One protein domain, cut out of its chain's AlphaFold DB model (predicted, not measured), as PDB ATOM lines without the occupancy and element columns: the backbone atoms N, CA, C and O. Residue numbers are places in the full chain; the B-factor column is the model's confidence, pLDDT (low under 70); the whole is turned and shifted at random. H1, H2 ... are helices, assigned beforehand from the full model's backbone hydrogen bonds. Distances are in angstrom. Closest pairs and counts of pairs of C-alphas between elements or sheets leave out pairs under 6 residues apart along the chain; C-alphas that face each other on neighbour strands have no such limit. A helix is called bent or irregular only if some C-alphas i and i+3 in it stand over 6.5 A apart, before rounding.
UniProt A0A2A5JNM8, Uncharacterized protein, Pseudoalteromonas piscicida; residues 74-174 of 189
ATOM      1  N   SER A  74     213.925 186.844 287.956       72.94
ATOM      2  CA  SER A  74     212.946 187.665 287.260       72.94
ATOM      3  C   SER A  74     212.079 188.424 288.257       72.94
ATOM      4  O   SER A  74     211.446 187.831 289.140       72.94
ATOM      5  N   LYS A  75     211.974 189.743 288.079       70.31
ATOM      6  CA  LYS A  75     211.052 190.575 288.871       70.31
ATOM      7  C   LYS A  75     209.582 190.192 288.676       70.31
ATOM      8  O   LYS A  75     208.770 190.457 289.558       70.31
ATOM      9  N   ALA A  76     209.236 189.598 287.532       67.00
ATOM     10  CA  ALA A  76     207.860 189.249 287.188       67.00
ATOM     11  C   ALA A  76     207.412 187.926 287.825       67.00
ATOM     12  O   ALA A  76     206.281 187.827 288.299       67.00
ATOM     13  N   THR A  77     208.283 186.913 287.837       67.75
ATOM     14  CA  THR A  77     207.927 185.552 288.278       67.75
ATOM     15  C   THR A  77     208.527 185.170 289.631       67.75
ATOM     16  O   THR A  77     208.081 184.197 290.240       67.75
ATOM     17  N   GLY A  78     209.524 185.916 290.122       74.31
ATOM     18  CA  GLY A  78     210.242 185.599 291.358       74.31
ATOM     19  C   GLY A  78     211.131 184.354 291.255       74.31
ATOM     20  O   GLY A  78     211.576 183.848 292.284       74.31
ATOM     21  N   LYS A  79     211.394 183.858 290.037       76.31
ATOM     22  CA  LYS A  79     212.268 182.710 289.760       76.31
ATOM     23  C   LYS A  79     213.457 183.115 288.881       76.31
ATOM     24  O   LYS A  79     213.337 184.103 288.157       76.31
ATOM     25  N   PRO A  80     214.595 182.400 288.947       76.12
ATOM     26  CA  PRO A  80     215.697 182.592 288.006       76.12
ATOM     27  C   PRO A  80     215.224 182.422 286.558       76.12
ATOM     28  O   PRO A  80     214.419 181.527 286.310       76.12
ATOM     29  N   TYR A  81     215.730 183.234 285.622       76.69
ATOM     30  CA  TYR A  81     215.481 183.000 284.190       76.69
ATOM     31  C   TYR A  81     216.095 181.672 283.733       76.69
ATOM     32  O   TYR A  81     215.496 180.945 282.957       76.69
ATOM     33  N   ASN A  82     217.264 181.328 284.271       79.75
ATOM     34  CA  ASN A  82     217.951 180.072 284.025       79.75
ATOM     35  C   ASN A  82     218.551 179.554 285.339       79.75
ATOM     36  O   ASN A  82     219.453 180.171 285.904       79.75
ATOM     37  N   GLU A  83     218.056 178.426 285.842       77.00
ATOM     38  CA  GLU A  83     218.514 177.858 287.118       77.00
ATOM     39  C   GLU A  83     219.928 177.261 287.035       77.00
ATOM     40  O   GLU A  83     220.663 177.266 288.023       77.00
ATOM     41  N   THR A  84     220.327 176.761 285.863       76.19
ATOM     42  CA  THR A  84     221.637 176.123 285.656       76.19
ATOM     43  C   THR A  84     222.722 177.153 285.332       76.19
ATOM     44  O   THR A  84     223.896 176.960 285.652       76.19
ATOM     45  N   GLY A  85     222.328 178.283 284.736       77.56
ATOM     46  CA  GLY A  85     223.227 179.300 284.208       77.56
ATOM     47  C   GLY A  85     223.987 178.850 282.962       77.56
ATOM     48  O   GLY A  85     225.019 179.441 282.635       77.56
ATOM     49  N   GLU A  86     223.501 177.812 282.276       81.75
ATOM     50  CA  GLU A  86     224.105 177.261 281.065       81.75
ATOM     51  C   GLU A  86     223.188 177.459 279.847       81.75
ATOM     52  O   GLU A  86     221.971 177.303 279.964       81.75
ATOM     53  N   PRO A  87     223.734 177.811 278.667       84.62
ATOM     54  CA  PRO A  87     222.935 177.901 277.452       84.62
ATOM     55  C   PRO A  87     222.425 176.523 277.032       84.62
ATOM     56  O   PRO A  87     223.215 175.599 276.837       84.62
ATOM     57  N   HIS A  88     221.122 176.403 276.798       80.06
ATOM     58  CA  HIS A  88     220.511 175.204 276.228       80.06
ATOM     59  C   HIS A  88     220.236 175.381 274.734       80.06
ATOM     60  O   HIS A  88     219.925 176.466 274.241       80.06
ATOM     61  N   LEU A  89     220.416 174.293 273.979       80.62
ATOM     62  CA  LEU A  89     220.192 174.289 272.530       80.62
ATOM     63  C   LEU A  89     218.702 174.416 272.203       80.62
ATOM     64  O   LEU A  89     218.334 175.084 271.239       80.62
ATOM     65  N   TRP A  90     217.863 173.764 273.000       76.06
ATOM     66  CA  TRP A  90     216.423 173.711 272.823       76.06
ATOM     67  C   TRP A  90     215.743 174.210 274.082       76.06
ATOM     68  O   TRP A  90     216.242 173.998 275.178       76.06
ATOM     69  N   LYS A  91     214.565 174.790 273.890       66.38
ATOM     70  CA  LYS A  91     213.687 175.269 274.949       66.38
ATOM     71  C   LYS A  91     213.463 174.222 276.052       66.38
ATOM     72  O   LYS A  91     212.883 173.163 275.784       66.38
ATOM     73  N   GLU A  92     213.822 174.565 277.285       61.72
ATOM     74  CA  GLU A  92     213.523 173.787 278.492       61.72
ATOM     75  C   GLU A  92     212.349 174.435 279.249       61.72
ATOM     76  O   GLU A  92     212.524 175.337 280.055       61.72
ATOM     77  N   GLY A  93     211.112 173.983 279.003       58.12
ATOM     78  CA  GLY A  93     209.929 174.469 279.740       58.12
ATOM     79  C   GLY A  93     209.024 175.425 278.953       58.12
ATOM     80  O   GLY A  93     208.662 175.126 277.815       58.12
ATOM     81  N   GLN A  94     208.541 176.515 279.567       51.00
ATOM     82  CA  GLN A  94     207.797 177.581 278.864       51.00
ATOM     83  C   GLN A  94     208.787 178.587 278.272       51.00
ATOM     84  O   GLN A  94     209.884 178.713 278.780       51.00
ATOM     85  N   SER A  95     208.444 179.194 277.128       52.12
ATOM     86  CA  SER A  95     209.413 180.054 276.439       52.12
ATOM     87  C   SER A  95     209.189 181.442 276.953       52.12
ATOM     88  O   SER A  95     208.069 181.943 276.821       52.12
ATOM     89  N   ASP A  96     210.249 182.038 277.463       56.22
ATOM     90  CA  ASP A  96     210.187 183.394 277.975       56.22
ATOM     91  C   ASP A  96     210.543 184.425 276.888       56.22
ATOM     92  O   ASP A  96     210.539 185.624 277.132       56.22
ATOM     93  N   VAL A  97     210.751 183.971 275.643       53.31
ATOM     94  CA  VAL A  97     211.077 184.801 274.476       53.31
ATOM     95  C   VAL A  97     209.917 185.740 274.119       53.31
ATOM     96  O   VAL A  97     208.972 185.361 273.423       53.31
ATOM     97  N   GLY A  98     210.033 187.009 274.512       53.88
ATOM     98  CA  GLY A  98     209.127 188.090 274.119       53.88
ATOM     99  C   GLY A  98     208.443 188.769 275.303       53.88
ATOM    100  O   GLY A  98     208.662 188.442 276.462       53.88
ATOM    101  N   LYS A  99     207.591 189.763 275.020       57.53
ATOM    102  CA  LYS A  99     206.955 190.553 276.085       57.53
ATOM    103  C   LYS A  99     205.997 189.695 276.912       57.53
ATOM    104  O   LYS A  99     204.881 189.456 276.456       57.53
ATOM    105  N   GLN A 100     206.397 189.367 278.137       57.81
ATOM    106  CA  GLN A 100     205.561 188.709 279.138       57.81
ATOM    107  C   GLN A 100     204.299 189.536 279.409       57.81
ATOM    108  O   GLN A 100     204.349 190.658 279.924       57.81
ATOM    109  N   LEU A 101     203.147 188.995 279.020       58.38
ATOM    110  CA  LEU A 101     201.865 189.668 279.203       58.38
ATOM    111  C   LEU A 101     201.398 189.583 280.660       58.38
ATOM    112  O   LEU A 101     201.457 188.524 281.293       58.38
ATOM    113  N   THR A 102     200.871 190.688 281.187       60.06
ATOM    114  CA  THR A 102     200.253 190.709 282.521       60.06
ATOM    115  C   THR A 102     198.980 189.859 282.545       60.06
ATOM    116  O   THR A 102     198.375 189.615 281.501       60.06
ATOM    117  N   GLN A 103     198.519 189.436 283.729       60.50
ATOM    118  CA  GLN A 103     197.271 188.664 283.842       60.50
ATOM    119  C   GLN A 103     196.084 189.400 283.197       60.50
ATOM    120  O   GLN A 103     195.348 188.811 282.419       60.50
ATOM    121  N   ALA A 104     195.992 190.719 283.389       59.66
ATOM    122  CA  ALA A 104     194.979 191.554 282.745       59.66
ATOM    123  C   ALA A 104     195.073 191.558 281.204       59.66
ATOM    124  O   ALA A 104     194.056 191.634 280.518       59.66
ATOM    125  N   GLN A 105     196.282 191.466 280.640       61.62
ATOM    126  CA  GLN A 105     196.487 191.353 279.192       61.62
ATOM    127  C   GLN A 105     196.160 189.947 278.675       61.62
ATOM    128  O   GLN A 105     195.592 189.820 277.591       61.62
ATOM    129  N   LYS A 106     196.461 188.904 279.457       60.62
ATOM    130  CA  LYS A 106     196.069 187.516 279.170       60.62
ATOM    131  C   LYS A 106     194.545 187.365 279.162       60.62
ATOM    132  O   LYS A 106     194.004 186.768 278.235       60.62
ATOM    133  N   ASP A 107     193.856 187.990 280.114       58.97
ATOM    134  CA  ASP A 107     192.392 187.983 280.206       58.97
ATOM    135  C   ASP A 107     191.743 188.765 279.043       58.97
ATOM    136  O   ASP A 107     190.738 188.331 278.479       58.97
ATOM    137  N   ALA A 108     192.352 189.874 278.605       59.12
ATOM    138  CA  ALA A 108     191.896 190.630 277.432       59.12
ATOM    139  C   ALA A 108     192.060 189.852 276.110       59.12
ATOM    140  O   ALA A 108     191.214 189.948 275.220       59.12
ATOM    141  N   ILE A 109     193.121 189.051 275.982       59.25
ATOM    142  CA  ILE A 109     193.344 188.157 274.833       59.25
ATOM    143  C   ILE A 109     192.380 186.970 274.860       59.25
ATOM    144  O   ILE A 109     191.823 186.622 273.821       59.25
ATOM    145  N   ALA A 110     192.114 186.393 276.036       58.12
ATOM    146  CA  ALA A 110     191.084 185.365 276.204       58.12
ATOM    147  C   ALA A 110     189.679 185.882 275.827       58.12
ATOM    148  O   ALA A 110     188.839 185.112 275.369       58.12
ATOM    149  N   GLY A 111     189.451 187.195 275.952       57.97
ATOM    150  CA  GLY A 111     188.263 187.907 275.471       57.97
ATOM    151  C   GLY A 111     188.252 188.263 273.975       57.97
ATOM    152  O   GLY A 111     187.320 188.933 273.535       57.97
ATOM    153  N   GLY A 112     189.248 187.838 273.186       54.69
ATOM    154  CA  GLY A 112     189.282 188.007 271.726       54.69
ATOM    155  C   GLY A 112     190.190 189.127 271.198       54.69
ATOM    156  O   GLY A 112     190.125 189.446 270.011       54.69
ATOM    157  N   ALA A 113     191.038 189.735 272.034       60.22
ATOM    158  CA  ALA A 113     192.024 190.707 271.560       60.22
ATOM    159  C   ALA A 113     193.172 190.031 270.781       60.22
ATOM    160  O   ALA A 113     193.688 188.987 271.181       60.22
ATOM    161  N   ASN A 114     193.604 190.653 269.678       57.84
ATOM    162  CA  ASN A 114     194.722 190.160 268.869       57.84
ATOM    163  C   ASN A 114     196.035 190.171 269.666       57.84
ATOM    164  O   ASN A 114     196.443 191.205 270.199       57.84
ATOM    165  N   ILE A 115     196.722 189.027 269.688       57.69
ATOM    166  CA  ILE A 115     198.043 188.889 270.308       57.69
ATOM    167  C   ILE A 115     199.066 189.643 269.444       57.69
ATOM    168  O   ILE A 115     199.182 189.344 268.251       57.69
ATOM    169  N   PRO A 116     199.826 190.604 269.997       59.88
ATOM    170  CA  PRO A 116     200.888 191.269 269.252       59.88
ATOM    171  C   PRO A 116     201.923 190.242 268.788       59.88
ATOM    172  O   PRO A 116     202.343 189.400 269.578       59.88
ATOM    173  N   LEU A 117     202.405 190.353 267.547       54.25
ATOM    174  CA  LEU A 117     203.471 189.487 267.016       54.25
ATOM    175  C   LEU A 117     204.769 189.528 267.839       54.25
ATOM    176  O   LEU A 117     205.601 188.652 267.680       54.25
ATOM    177  N   SER A 118     204.952 190.534 268.698       54.12
ATOM    178  CA  SER A 118     206.101 190.680 269.599       54.12
ATOM    179  C   SER A 118     205.885 190.067 270.992       54.12
ATOM    180  O   SER A 118     206.770 190.160 271.843       54.12
ATOM    181  N   SER A 119     204.698 189.523 271.276       56.22
ATOM    182  CA  SER A 119     204.418 188.835 272.541       56.22
ATOM    183  C   SER A 119     204.881 187.382 272.474       56.22
ATOM    184  O   SER A 119     204.693 186.708 271.458       56.22
ATOM    185  N   ASP A 120     205.418 186.911 273.596       57.34
ATOM    186  CA  ASP A 120     205.735 185.517 273.938       57.34
ATOM    187  C   ASP A 120     204.559 184.536 273.736       57.34
ATOM    188  O   ASP A 120     204.749 183.345 273.492       57.34
ATOM    189  N   GLN A 121     203.319 185.029 273.786       56.72
ATOM    190  CA  GLN A 121     202.103 184.244 273.557       56.72
ATOM    191  C   GLN A 121     201.739 184.110 272.067       56.72
ATOM    192  O   GLN A 121     200.829 183.358 271.718       56.72
ATOM    193  N   SER A 122     202.412 184.837 271.165       59.88
ATOM    194  CA  SER A 122     202.136 184.750 269.728       59.88
ATOM    195  C   SER A 122     202.719 183.465 269.135       59.88
ATOM    196  O   SER A 122     203.855 183.087 269.420       59.88
ATOM    197  N   GLY A 123     201.973 182.802 268.245       54.59
ATOM    198  CA  GLY A 123     202.445 181.574 267.591       54.59
ATOM    199  C   GLY A 123     203.744 181.765 266.796       54.59
ATOM    200  O   GLY A 123     204.541 180.836 266.698       54.59
ATOM    201  N   PHE A 124     203.990 182.978 266.284       59.12
ATOM    202  CA  PHE A 124     205.237 183.337 265.606       59.12
ATOM    203  C   PHE A 124     206.425 183.383 266.574       59.12
ATOM    204  O   PHE A 124     207.432 182.732 266.310       59.12
ATOM    205  N   MET A 125     206.309 184.072 267.716       61.41
ATOM    206  CA  MET A 125     207.388 184.127 268.714       61.41
ATOM    207  C   MET A 125     207.607 182.784 269.398       61.41
ATOM    208  O   MET A 125     208.747 182.406 269.628       61.41
ATOM    209  N   GLN A 126     206.555 181.996 269.623       60.66
ATOM    210  CA  GLN A 126     206.702 180.628 270.126       60.66
ATOM    211  C   GLN A 126     207.365 179.686 269.118       60.66
ATOM    212  O   GLN A 126     207.966 178.692 269.520       60.66
ATOM    213  N   ALA A 127     207.243 179.957 267.817       61.41
ATOM    214  CA  ALA A 127     207.951 179.216 266.778       61.41
ATOM    215  C   ALA A 127     209.404 179.693 266.643       61.41
ATOM    216  O   ALA A 127     210.307 178.863 266.584       61.41
ATOM    217  N   ALA A 128     209.645 181.006 266.663       61.09
ATOM    218  CA  ALA A 128     210.984 181.589 266.629       61.09
ATOM    219  C   ALA A 128     211.797 181.233 267.887       61.09
ATOM    220  O   ALA A 128     212.968 180.883 267.781       61.09
ATOM    221  N   GLY A 129     211.160 181.214 269.060       62.09
ATOM    222  CA  GLY A 129     211.744 180.805 270.341       62.09
ATOM    223  C   GLY A 129     212.093 179.317 270.430       62.09
ATOM    224  O   GLY A 129     212.850 178.918 271.304       62.09
ATOM    225  N   LYS A 130     211.603 178.483 269.498       65.56
ATOM    226  CA  LYS A 130     212.048 177.085 269.339       65.56
ATOM    227  C   LYS A 130     213.313 176.951 268.485       65.56
ATOM    228  O   LYS A 130     213.785 175.834 268.281       65.56
ATOM    229  N   GLY A 131     213.833 178.055 267.948       71.50
ATOM    230  CA  GLY A 131     215.106 178.065 267.241       71.50
ATOM    231  C   GLY A 131     216.274 177.706 268.168       71.50
ATOM    232  O   GLY A 131     216.174 177.887 269.384       71.50
ATOM    233  N   PRO A 132     217.393 177.212 267.611       78.06
ATOM    234  CA  PRO A 132     218.552 176.829 268.406       78.06
ATOM    235  C   PRO A 132     219.066 178.021 269.223       78.06
ATOM    236  O   PRO A 132     219.315 179.095 268.667       78.06
ATOM    237  N   TYR A 133     219.216 177.819 270.534       82.38
ATOM    238  CA  TYR A 133     219.649 178.821 271.518       82.38
ATOM    239  C   TYR A 133     218.751 180.057 271.665       82.38
ATOM    240  O   TYR A 133     219.136 180.994 272.359       82.38
ATOM    241  N   MET A 134     217.575 180.104 271.033       82.94
ATOM    242  CA  MET A 134     216.711 181.294 271.087       82.94
ATOM    243  C   MET A 134     216.112 181.515 272.475       82.94
ATOM    244  O   MET A 134     215.971 182.653 272.909       82.94
ATOM    245  N   ASP A 135     215.809 180.430 273.176       81.06
ATOM    246  CA  ASP A 135     215.284 180.464 274.538       81.06
ATOM    247  C   ASP A 135     216.381 180.886 275.536       81.06
ATOM    248  O   ASP A 135     216.225 181.879 276.238       81.06
ATOM    249  N   ALA A 136     217.570 180.277 275.450       83.44
ATOM    250  CA  ALA A 136     218.778 180.712 276.163       83.44
ATOM    251  C   ALA A 136     219.156 182.186 275.884       83.44
ATOM    252  O   ALA A 136     219.631 182.927 276.747       83.44
ATOM    253  N   PHE A 137     218.954 182.647 274.648       87.75
ATOM    254  CA  PHE A 137     219.127 184.048 274.279       87.75
ATOM    255  C   PHE A 137     218.146 184.957 275.019       87.75
ATOM    256  O   PHE A 137     218.583 185.983 275.539       87.75
ATOM    257  N   ALA A 138     216.864 184.596 275.082       82.31
ATOM    258  CA  ALA A 138     215.872 185.391 275.793       82.31
ATOM    259  C   ALA A 138     216.150 185.443 277.295       82.31
ATOM    260  O   ALA A 138     216.118 186.527 277.859       82.31
ATOM    261  N   GLU A 139     216.536 184.333 277.925       83.25
ATOM    262  CA  GLU A 139     216.903 184.314 279.350       83.25
ATOM    263  C   GLU A 139     218.048 185.288 279.668       83.25
ATOM    264  O   GLU A 139     218.018 186.020 280.660       83.25
ATOM    265  N   PHE A 140     219.077 185.319 278.815       86.81
ATOM    266  CA  PHE A 140     220.177 186.268 278.961       86.81
ATOM    267  C   PHE A 140     219.741 187.706 278.671       86.81
ATOM    268  O   PHE A 140     220.122 188.623 279.393       86.81
ATOM    269  N   HIS A 141     218.975 187.920 277.601       85.56
ATOM    270  CA  HIS A 141     218.521 189.245 277.181       85.56
ATOM    271  C   HIS A 141     217.587 189.873 278.221       85.56
ATOM    272  O   HIS A 141     217.834 191.000 278.638       85.56
ATOM    273  N   ASP A 142     216.627 189.123 278.751       79.88
ATOM    274  CA  ASP A 142     215.730 189.582 279.813       79.88
ATOM    275  C   ASP A 142     216.493 189.830 281.125       79.88
ATOM    276  O   ASP A 142     216.350 190.886 281.748       79.88
ATOM    277  N   GLY A 143     217.395 188.919 281.514       80.88
ATOM    278  CA  GLY A 143     218.255 189.113 282.685       80.88
ATOM    279  C   GLY A 143     219.156 190.355 282.577       80.88
ATOM    280  O   GLY A 143     219.489 190.987 283.589       80.88
ATOM    281  N   LEU A 144     219.542 190.737 281.354       84.56
ATOM    282  CA  LEU A 144     220.349 191.922 281.066       84.56
ATOM    283  C   LEU A 144     219.547 193.209 281.326       84.56
ATOM    284  O   LEU A 144     220.060 194.130 281.965       84.56
ATOM    285  N   HIS A 145     218.281 193.244 280.916       81.75
ATOM    286  CA  HIS A 145     217.366 194.363 281.168       81.75
ATOM    287  C   HIS A 145     216.933 194.480 282.639       81.75
ATOM    288  O   HIS A 145     216.541 195.547 283.109       81.75
ATOM    289  N   ASP A 146     217.147 193.431 283.435       79.25
ATOM    290  CA  ASP A 146     216.981 193.504 284.883       79.25
ATOM    291  C   ASP A 146     218.114 194.257 285.614       79.25
ATOM    292  O   ASP A 146     218.058 194.437 286.840       79.25
ATOM    293  N   TYR A 147     219.163 194.705 284.915       77.88
ATOM    294  CA  TYR A 147     220.176 195.610 285.466       77.88
ATOM    295  C   TYR A 147     219.748 197.077 285.363       77.88
ATOM    296  O   TYR A 147     219.408 197.570 284.298       77.88
ATOM    297  N   SER A 148     219.864 197.818 286.468       70.25
ATOM    298  CA  SER A 148     219.403 199.213 286.579       70.25
ATOM    299  C   SER A 148     220.075 200.212 285.630       70.25
ATOM    300  O   SER A 148     219.578 201.323 285.472       70.25
ATOM    301  N   PHE A 149     221.208 199.850 285.028       78.88
ATOM    302  CA  PHE A 149     221.937 200.690 284.077       78.88
ATOM    303  C   PHE A 149     221.572 200.411 282.614       78.88
ATOM    304  O   PHE A 149     222.044 201.133 281.738       78.88
ATOM    305  N   ILE A 150     220.761 199.385 282.341       76.12
ATOM    306  CA  ILE A 150     220.268 199.081 280.999       76.12
ATOM    307  C   ILE A 150     218.811 199.523 280.955       76.12
ATOM    308  O   ILE A 150     217.979 198.944 281.650       76.12
ATOM    309  N   PRO A 151     218.493 200.596 280.213       76.88
ATOM    310  CA  PRO A 151     217.133 201.087 280.165       76.88
ATOM    311  C   PRO A 151     216.228 200.064 279.474       76.88
ATOM    312  O   PRO A 151     216.655 199.309 278.601       76.88
ATOM    313  N   ASP A 152     214.969 200.033 279.893       71.31
ATOM    314  CA  ASP A 152     213.967 199.053 279.456       71.31
ATOM    315  C   ASP A 152     213.111 199.585 278.287       71.31
ATOM    316  O   ASP A 152     211.945 199.233 278.099       71.31
ATOM    317  N   ASP A 153     213.669 200.528 277.524       74.75
ATOM    318  CA  ASP A 153     213.015 201.125 276.368       74.75
ATOM    319  C   ASP A 153     213.195 200.269 275.102       74.75
ATOM    320  O   ASP A 153     214.099 199.438 274.995       74.75
ATOM    321  N   GLN A 154     212.326 200.480 274.110       70.12
ATOM    322  CA  GLN A 154     212.325 199.696 272.869       70.12
ATOM    323  C   GLN A 154     213.650 199.763 272.100       70.12
ATOM    324  O   GLN A 154     214.018 198.788 271.449       70.12
ATOM    325  N   PHE A 155     214.354 200.897 272.147       71.12
ATOM    326  CA  PHE A 155     215.628 201.033 271.454       71.12
ATOM    327  C   PHE A 155     216.706 200.216 272.159       71.12
ATOM    328  O   PHE A 155     217.421 199.469 271.497       71.12
ATOM    329  N   SER A 156     216.778 200.302 273.487       71.69
ATOM    330  CA  SER A 156     217.677 199.486 274.302       71.69
ATOM    331  C   SER A 156     217.430 197.993 274.084       71.69
ATOM    332  O   SER A 156     218.371 197.274 273.764       71.69
ATOM    333  N   LEU A 157     216.164 197.556 274.120       72.56
ATOM    334  CA  LEU A 157     215.757 196.177 273.832       72.56
ATOM    335  C   LEU A 157     216.295 195.689 272.486       72.56
ATOM    336  O   LEU A 157     216.913 194.633 272.432       72.56
ATOM    337  N   VAL A 158     216.115 196.455 271.406       72.62
ATOM    338  CA  VAL A 158     216.589 196.068 270.064       72.62
ATOM    339  C   VAL A 158     218.115 196.137 269.956       72.62
ATOM    340  O   VAL A 158     218.730 195.259 269.350       72.62
ATOM    341  N   ALA A 159     218.742 197.157 270.543       76.12
ATOM    342  CA  ALA A 159     220.186 197.364 270.481       76.12
ATOM    343  C   ALA A 159     220.967 196.272 271.227       76.12
ATOM    344  O   ALA A 159     222.081 195.928 270.824       76.12
ATOM    345  N   THR A 160     220.389 195.706 272.287       81.62
ATOM    346  CA  THR A 160     220.999 194.626 273.067       81.62
ATOM    347  C   THR A 160     220.731 193.234 272.487       81.62
ATOM    348  O   THR A 160     221.454 192.309 272.849       81.62
ATOM    349  N   MET A 161     219.801 193.052 271.532       80.56
ATOM    350  CA  MET A 161     219.547 191.724 270.942       80.56
ATOM    351  C   MET A 161     220.785 191.119 270.248       80.56
ATOM    352  O   MET A 161     221.156 189.996 270.597       80.56
ATOM    353  N   PRO A 162     221.476 191.803 269.304       81.62
ATOM    354  CA  PRO A 162     222.652 191.221 268.656       81.62
ATOM    355  C   PRO A 162     223.790 190.838 269.619       81.62
ATOM    356  O   PRO A 162     224.288 189.714 269.508       81.62
ATOM    357  N   PRO A 163     224.222 191.700 270.569       83.25
ATOM    358  CA  PRO A 163     225.276 191.318 271.501       83.25
ATOM    359  C   PRO A 163     224.822 190.216 272.463       83.25
ATOM    360  O   PRO A 163     225.624 189.333 272.748       83.25
ATOM    361  N   SER A 164     223.559 190.198 272.899       83.06
ATOM    362  CA  SER A 164     223.019 189.103 273.714       83.06
ATOM    363  C   SER A 164     223.085 187.766 272.986       83.06
ATOM    364  O   SER A 164     223.619 186.805 273.531       83.06
ATOM    365  N   TYR A 165     222.658 187.711 271.721       82.75
ATOM    366  CA  TYR A 165     222.744 186.482 270.929       82.75
ATOM    367  C   TYR A 165     224.199 186.041 270.713       82.75
ATOM    368  O   TYR A 165     224.525 184.865 270.855       82.75
ATOM    369  N   ALA A 166     225.107 186.986 270.441       84.25
ATOM    370  CA  ALA A 166     226.531 186.695 270.302       84.25
ATOM    371  C   ALA A 166     227.150 186.146 271.599       84.25
ATOM    372  O   ALA A 166     227.960 185.219 271.541       84.25
ATOM    373  N   ILE A 167     226.767 186.682 272.762       85.69
ATOM    374  CA  ILE A 167     227.223 186.196 274.071       85.69
ATOM    375  C   ILE A 167     226.663 184.803 274.343       85.69
ATOM    376  O   ILE A 167     227.434 183.936 274.742       85.69
ATOM    377  N   THR A 168     225.380 184.554 274.066       85.88
ATOM    378  CA  THR A 168     224.774 183.220 274.187       85.88
ATOM    379  C   THR A 168     225.485 182.205 273.298       85.88
ATOM    380  O   THR A 168     225.852 181.136 273.774       85.88
ATOM    381  N   LEU A 169     225.772 182.542 272.038       84.75
ATOM    382  CA  LEU A 169     226.527 181.660 271.146       84.75
ATOM    383  C   LEU A 169     227.971 181.453 271.613       84.75
ATOM    384  O   LEU A 169     228.469 180.336 271.555       84.75
ATOM    385  N   ALA A 170     228.656 182.490 272.095       83.12
ATOM    386  CA  ALA A 170     230.017 182.365 272.622       83.12
ATOM    387  C   ALA A 170     230.062 181.545 273.924       83.12
ATOM    388  O   ALA A 170     231.014 180.797 274.157       83.12
ATOM    389  N   ALA A 171     229.026 181.662 274.754       83.00
ATOM    390  CA  ALA A 171     228.812 180.857 275.944       83.00
ATOM    391  C   ALA A 171     228.522 179.394 275.585       83.00
ATOM    392  O   ALA A 171     229.125 178.497 276.165       83.00
ATOM    393  N   ALA A 172     227.669 179.156 274.587       81.75
ATOM    394  CA  ALA A 172     227.359 177.830 274.059       81.75
ATOM    395  C   ALA A 172     228.543 177.205 273.307       81.75
ATOM    396  O   ALA A 172     228.683 175.989 273.239       81.75
ATOM    397  N   ALA A 173     229.428 178.046 272.769       76.50
ATOM    398  CA  ALA A 173     230.697 177.655 272.179       76.50
ATOM    399  C   ALA A 173     231.785 177.383 273.231       76.50
ATOM    400  O   ALA A 173     232.919 177.079 272.845       76.50
ATOM    401  N   ARG A 174     231.480 177.435 274.546       62.72
ATOM    402  CA  ARG A 174     232.270 176.687 275.539       62.72
ATOM    403  C   ARG A 174     232.336 175.242 275.045       62.72
ATOM    404  O   ARG A 174     231.334 174.677 274.631       62.72
TER     405      ARG A 174
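AT A GLANCE: This is residues 74 to 174 of the 189 residues of an uncharacterized protein of Pseudoalteromonas piscicida (UniProt A0A2A5JNM8). Two helices, H3 and H4, cross steeply to make the body at one end, while much of the rest is loop that runs out to the small helix H1 at the other end and comes back to the short helix H2 near the start of H3. A long opening stretch, residues 74 to 102, winds past H3 before it reaches H1. The printed part has 101 residues with four named helices, in the order H1, H2, H3, H4, and no named strand; the class is all helix, with 45 residues in named elements, under half. The whole is compact, with a radius of gyration of the C-alphas of 13.8 A, and only just elongated, spanning 45 by 30 by 25 A.

HOW THE PARTS SIT: After residues 74 to 102 comes H1, residues 103 to 110, which touches no helix. H2, residues 123 to 128, is apart from H1. H2 is close to but not clearly touching H3, residues 134 to 145: the closest C-alphas, of Ala 128 and Met 134, are 7.3 A apart, and the lines are about perpendicular at 87 degrees. H3 and H4, residues 154 to 172, touch, with the closest C-alphas, of Phe 137 and Tyr 165, 5.5 A apart. They run opposite ways at a steep tilt of 55 degrees. Each O i to N i+4 pair is within hydrogen-bond range in H1, H2 and H3; in H4, 13 of 15 are.

IN THESE COORDINATES: H1 begins at C-alpha 103 (197.271, 188.664, 283.842). H3 is 16.5 A long. H4 is 26.6 A long and ends at C-alpha 172 (227.359, 177.830, 274.059). It has a kink of 34 degrees near residue 162 and is only just irregular, C-alphas 159 and 162 being 6.9 A apart.

THE WHOLE: The C-alphas farthest apart, of Gly 111 and Arg 174, are 45.4 A apart. The printed part has no cut. The link from H1 to H2 is long, H2 to H3 tight, H3 to H4 short. Mean pLDDT of the printed part is 70.5; residues 76 to 77, 91 to 130 and 174 are under 70.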